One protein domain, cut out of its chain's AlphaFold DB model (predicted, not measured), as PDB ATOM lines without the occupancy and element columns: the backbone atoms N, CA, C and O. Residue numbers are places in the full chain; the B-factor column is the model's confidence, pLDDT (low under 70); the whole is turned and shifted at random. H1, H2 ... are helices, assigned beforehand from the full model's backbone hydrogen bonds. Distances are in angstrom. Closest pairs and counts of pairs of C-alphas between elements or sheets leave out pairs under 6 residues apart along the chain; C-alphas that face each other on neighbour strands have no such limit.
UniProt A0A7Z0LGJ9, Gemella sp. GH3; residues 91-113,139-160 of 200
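This is residues 91 to 113 and 139 to 160 of the 200 residues of a protein of Gemella sp. GH3 (UniProt A0A7Z0LGJ9). A long helix, H2, sticks out with residues 150 to 160 from a loose body, where a shorter helix, H1, stands apart from it. Between them a short parallel pairing joins residues 105 to 106 with residues 139 to 140, and residues 108 to 113 trail off at the opposite end of the rod. The printed part has 45 residues, with H1 then H2 and no named strand, all helix by class; it is loose, with a radius of gyration of the C-alphas of 12.9 A, and spans 43 by 19 by 13 A.

Find C-alpha 142 at (110.566, 33.560, 113.373); from there H2, residues 142 to 160, runs 27.7 A to C-alpha 160 at (124.046, 54.920, 124.713). H1, residues 91 to 102, begins at C-alpha 91 at (106.489, 42.225, 122.913) and runs 16.4 A.

H2 and H1 are apart, with no C-alpha of the one within 8 A of the other. Look along both backbones: in H1 and H2 every O i to N i+4 pair is within hydrogen-bond range.

The C-alphas of Asn 113 and Asn 160 are the two farthest apart, at 43.2 A. Residues 114 to 138 are not printed; C-alphas 113 and 139 are 14.8 A apart across the cut. Mean pLDDT of the printed part is 71.6; look for values under 70 at residues 91 to 94, 106 to 107, 139 to 140 and 155 to 160.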
ATOM      1  N   PRO A  91     106.505  42.740 124.277       64.31
ATOM      2  CA  PRO A  91     106.489  42.225 122.913       64.31
ATOM      3  C   PRO A  91     105.106  41.711 122.494       64.31
ATOM      4  O   PRO A  91     104.761  41.829 121.321       64.31
ATOM      5  N   TYR A  92     104.288  41.213 123.428       67.81
ATOM      6  CA  TYR A  92     102.956  40.694 123.116       67.81
ATOM      7  C   TYR A  92     101.962  41.813 122.765       67.81
ATOM      8  O   TYR A  92     101.183  41.673 121.822       67.81
ATOM      9  N   PHE A  93     102.056  42.976 123.420       67.12
ATOM     10  CA  PHE A  93     101.177  44.123 123.154       67.12
ATOM     11  C   PHE A  93     101.344  44.685 121.734       67.12
ATOM     12  O   PHE A  93     100.364  44.997 121.057       67.12
ATOM     13  N   ILE A  94     102.586  44.787 121.254       68.38
ATOM     14  CA  ILE A  94     102.870  45.223 119.879       68.38
ATOM     15  C   ILE A  94     102.285  44.220 118.882       68.38
ATOM     16  O   ILE A  94     101.733  44.613 117.857       68.38
ATOM     17  N   THR A  95     102.382  42.927 119.186       71.62
ATOM     18  CA  THR A  95     101.913  41.879 118.276       71.62
ATOM     19  C   THR A  95     100.392  41.844 118.181       71.62
ATOM     20  O   THR A  95      99.868  41.698 117.079       71.62
ATOM     21  N   ASP A  96      99.683  42.106 119.282       73.12
ATOM     22  CA  ASP A  96      98.223  42.230 119.287       73.12
ATOM     23  C   ASP A  96      97.748  43.470 118.519       73.12
ATOM     24  O   ASP A  96      96.797  43.389 117.740       73.12
ATOM     25  N   LEU A  97      98.443  44.605 118.663       76.38
ATOM     26  CA  LEU A  97      98.140  45.818 117.895       76.38
ATOM     27  C   LEU A  97      98.309  45.584 116.389       76.38
ATOM     28  O   LEU A  97      97.442  45.941 115.592       76.38
ATOM     29  N   VAL A  98      99.422  44.965 115.997       74.88
ATOM     30  CA  VAL A  98      99.718  44.655 114.595       74.88
ATOM     31  C   VAL A  98      98.718  43.638 114.032       74.88
ATOM     32  O   VAL A  98      98.273  43.785 112.892       74.88
ATOM     33  N   ARG A  99      98.306  42.646 114.829       76.25
ATOM     34  CA  ARG A  99      97.264  41.678 114.461       76.25
ATOM     35  C   ARG A  99      95.906  42.355 114.247       76.25
ATOM     36  O   ARG A  99      95.210  41.989 113.306       76.25
ATOM     37  N   GLN A 100      95.547  43.342 115.071       75.12
ATOM     38  CA  GLN A 100      94.289  44.083 114.931       75.12
ATOM     39  C   GLN A 100      94.280  45.004 113.703       75.12
ATOM     40  O   GLN A 100      93.298  45.023 112.968       75.12
ATOM     41  N   GLU A 101      95.351  45.771 113.484       77.38
ATOM     42  CA  GLU A 101      95.382  46.796 112.431       77.38
ATOM     43  C   GLU A 101      95.675  46.209 111.043       77.38
ATOM     44  O   GLU A 101      95.106  46.635 110.040       77.38
ATOM     45  N   TYR A 102      96.564  45.214 110.969       75.81
ATOM     46  CA  TYR A 102      97.084  44.703 109.698       75.81
ATOM     47  C   TYR A 102      96.667  43.262 109.384       75.81
ATOM     48  O   TYR A 102      97.025  42.753 108.316       75.81
ATOM     49  N   SER A 103      95.900  42.616 110.271       74.81
ATOM     50  CA  SER A 103      95.460  41.219 110.135       74.81
ATOM     51  C   SER A 103      96.624  40.263 109.860       74.81
ATOM     52  O   SER A 103      96.542  39.395 108.992       74.81
ATOM     53  N   ILE A 104      97.733  40.467 110.568       75.81
ATOM     54  CA  ILE A 104      98.956  39.671 110.448       75.81
ATOM     55  C   ILE A 104      98.857  38.446 111.363       75.81
ATOM     56  O   ILE A 104      98.506  38.575 112.539       75.81
ATOM     57  N   SER A 105      99.160  37.261 110.828       75.25
ATOM     58  CA  SER A 105      99.140  35.996 111.576       75.25
ATOM     59  C   SER A 105     100.552  35.512 111.888       75.25
ATOM     60  O   SER A 105     101.502  35.856 111.183       75.25
ATOM     61  N   TYR A 106     100.713  34.719 112.948       69.25
ATOM     62  CA  TYR A 106     101.970  34.004 113.155       69.25
ATOM     63  C   TYR A 106     102.065  32.786 112.238       69.25
ATOM     64  O   TYR A 106     101.065  32.263 111.740       69.25
ATOM     65  N   SER A 107     103.292  32.317 112.028       67.12
ATOM     66  CA  SER A 107     103.571  31.064 111.331       67.12
ATOM     67  C   SER A 107     102.709  29.918 111.883       67.12
ATOM     68  O   SER A 107     102.802  29.567 113.057       67.12
ATOM     69  N   GLY A 108     101.868  29.333 111.026       72.06
ATOM     70  CA  GLY A 108     100.950  28.244 111.384       72.06
ATOM     71  C   GLY A 108      99.534  28.678 111.789       72.06
ATOM     72  O   GLY A 108      98.672  27.817 111.949       72.06
ATOM     73  N   GLU A 109      99.256  29.979 111.903       73.94
ATOM     74  CA  GLU A 109      97.918  30.508 112.180       73.94
ATOM     75  C   GLU A 109      97.196  30.934 110.886       73.94
ATOM     76  O   GLU A 109      97.763  31.638 110.041       73.94
ATOM     77  N   LEU A 110      95.916  30.554 110.758       76.06
ATOM     78  CA  LEU A 110      94.997  31.044 109.723       76.06
ATOM     79  C   LEU A 110      94.076  32.133 110.294       76.06
ATOM     80  O   LEU A 110      93.396  31.908 111.293       76.06
ATOM     81  N   ILE A 111      94.021  33.294 109.632       71.75
ATOM     82  CA  ILE A 111      93.098  34.388 109.972       71.75
ATOM     83  C   ILE A 111      91.895  34.356 109.028       71.75
ATOM     84  O   ILE A 111      92.048  34.415 107.810       71.75
ATOM     85  N   PHE A 112      90.689  34.320 109.601       76.12
ATOM     86  CA  PHE A 112      89.432  34.442 108.863       76.12
ATOM     87  C   PHE A 112      88.876  35.859 109.012       76.12
ATOM     88  O   PHE A 112      88.532  36.281 110.114       76.12
ATOM     89  N   ASN A 113      88.755  36.588 107.901       72.88
ATOM     90  CA  ASN A 113      88.042  37.860 107.890       72.88
ATOM     91  C   ASN A 113      86.544  37.593 107.705       72.88
ATOM     92  O   ASN A 113      86.086  37.323 106.593       72.88
ATOM     93  N   GLN A 139     102.223  36.707 106.914       62.78
ATOM     94  CA  GLN A 139     102.657  35.843 108.014       62.78
ATOM     95  C   GLN A 139     103.976  36.332 108.621       62.78
ATOM     96  O   GLN A 139     104.982  36.486 107.928       62.78
ATOM     97  N   LEU A 140     103.988  36.537 109.938       63.38
ATOM     98  CA  LEU A 140     105.220  36.713 110.702       63.38
ATOM     99  C   LEU A 140     105.867  35.343 110.911       63.38
ATOM    100  O   LEU A 140     105.305  34.471 111.575       63.38
ATOM    101  N   ASN A 141     107.062  35.164 110.352       70.12
ATOM    102  CA  ASN A 141     107.918  34.019 110.633       70.12
ATOM    103  C   ASN A 141     108.997  34.388 111.665       70.12
ATOM    104  O   ASN A 141     109.339  35.562 111.854       70.12
ATOM    105  N   ASP A 142     109.563  33.373 112.317       73.69
ATOM    106  CA  ASP A 142     110.566  33.560 113.373       73.69
ATOM    107  C   ASP A 142     111.804  34.328 112.877       73.69
ATOM    108  O   ASP A 142     112.447  35.053 113.633       73.69
ATOM    109  N   GLU A 143     112.128  34.232 111.586       76.06
ATOM    110  CA  GLU A 143     113.237  34.959 110.966       76.06
ATOM    111  C   GLU A 143     112.996  36.478 110.913       76.06
ATOM    112  O   GLU A 143     113.877  37.257 111.288       76.06
ATOM    113  N   ILE A 144     111.799  36.918 110.505       75.25
ATOM    114  CA  ILE A 144     111.422  38.338 110.487       75.25
ATOM    115  C   ILE A 144     111.385  38.887 111.915       75.25
ATOM    116  O   ILE A 144     111.911  39.975 112.163       75.25
ATOM    117  N   VAL A 145     110.840  38.125 112.868       74.62
ATOM    118  CA  VAL A 145     110.798  38.516 114.287       74.62
ATOM    119  C   VAL A 145     112.213  38.679 114.850       74.62
ATOM    120  O   VAL A 145     112.528  39.710 115.450       74.62
ATOM    121  N   ASN A 146     113.110  37.729 114.578       78.25
ATOM    122  CA  ASN A 146     114.509  37.806 115.000       78.25
ATOM    123  C   ASN A 146     115.250  38.986 114.356       78.25
ATOM    124  O   ASN A 146     116.061  39.648 115.009       78.25
ATOM    125  N   ARG A 147     114.953  39.306 113.092       80.12
ATOM    126  CA  ARG A 147     115.518  40.478 112.413       80.12
ATOM    127  C   ARG A 147     115.033  41.787 113.040       80.12
ATOM    128  O   ARG A 147     115.839  42.698 113.218       80.12
ATOM    129  N   LEU A 148     113.755  41.879 113.408       77.81
ATOM    130  CA  LEU A 148     113.186  43.043 114.097       77.81
ATOM    131  C   LEU A 148     113.788  43.229 115.498       77.81
ATOM    132  O   LEU A 148     114.158  44.347 115.859       77.81
ATOM    133  N   LEU A 149     113.969  42.141 116.253       79.75
ATOM    134  CA  LEU A 149     114.648  42.161 117.554       79.75
ATOM    135  C   LEU A 149     116.105  42.626 117.426       79.75
ATOM    136  O   LEU A 149     116.539  43.513 118.160       79.75
ATOM    137  N   LYS A 150     116.839  42.110 116.436       82.75
ATOM    138  CA  LYS A 150     118.235  42.494 116.185       82.75
ATOM    139  C   LYS A 150     118.381  43.965 115.779       82.75
ATOM    140  O   LYS A 150     119.283  44.651 116.253       82.75
ATOM    141  N   LEU A 151     117.462  44.478 114.958       80.25
ATOM    142  CA  LEU A 151     117.418  45.900 114.597       80.25
ATOM    143  C   LEU A 151     117.141  46.797 115.814       80.25
ATOM    144  O   LEU A 151     117.711  47.886 115.912       80.25
ATOM    145  N   LYS A 152     116.310  46.344 116.761       75.75
ATOM    146  CA  LYS A 152     116.054  47.059 118.021       75.75
ATOM    147  C   LYS A 152     117.309  47.137 118.896       75.75
ATOM    148  O   LYS A 152     117.641  48.218 119.378       75.75
ATOM    149  N   GLU A 153     118.048  46.038 119.038       77.50
ATOM    150  CA  GLU A 153     119.314  46.017 119.787       77.50
ATOM    151  C   GLU A 153     120.387  46.933 119.173       77.50
ATOM    152  O   GLU A 153     121.154  47.578 119.892       77.50
ATOM    153  N   GLU A 154     120.448  47.034 117.842       73.88
ATOM    154  CA  GLU A 154     121.365  47.947 117.146       73.88
ATOM    155  C   GLU A 154     121.007  49.430 117.356       73.88
ATOM    156  O   GLU A 154     121.904  50.275 117.447       73.88
ATOM    157  N   GLN A 155     119.718  49.761 117.478       69.69
ATOM    158  CA  GLN A 155     119.258  51.122 117.779       69.69
ATOM    159  C   GLN A 155     119.540  51.518 119.236       69.69
ATOM    160  O   GLN A 155     120.025  52.622 119.491       69.69
ATOM    161  N   GLU A 156     119.326  50.606 120.189       61.94
ATOM    162  CA  GLU A 156     119.620  50.846 121.610       61.94
ATOM    163  C   GLU A 156     121.125  51.084 121.856       61.94
ATOM    164  O   GLU A 156     121.501  51.980 122.617       61.94
ATOM    165  N   LYS A 157     122.012  50.379 121.135       58.28
ATOM    166  CA  LYS A 157     123.472  50.596 121.215       58.28
ATOM    167  C   LYS A 157     123.922  51.962 120.682       58.28
ATOM    168  O   LYS A 157     124.894  52.517 121.193       58.28
ATOM    169  N   LYS A 158     123.227  52.536 119.691       57.50
ATOM    170  CA  LYS A 158     123.534  53.887 119.176       57.50
ATOM    171  C   LYS A 158     123.113  54.997 120.141       57.50
ATOM    172  O   LYS A 158     123.794  56.018 120.202       57.50
ATOM    173  N   SER A 159     122.047  54.796 120.918       49.56
ATOM    174  CA  SER A 159     121.562  55.794 121.882       49.56
ATOM    175  C   SER A 159     122.475  55.949 123.108       49.56
ATOM    176  O   SER A 159     122.564  57.042 123.662       49.56
ATOM    177  N   ASN A 160     123.194  54.895 123.513       47.66
ATOM    178  CA  ASN A 160     124.046  54.920 124.713       47.66
ATOM    179  C   ASN A 160     125.432  55.557 124.513       47.66
ATOM    180  O   ASN A 160     126.077  55.917 125.493       47.66
TER     181      ASN A 160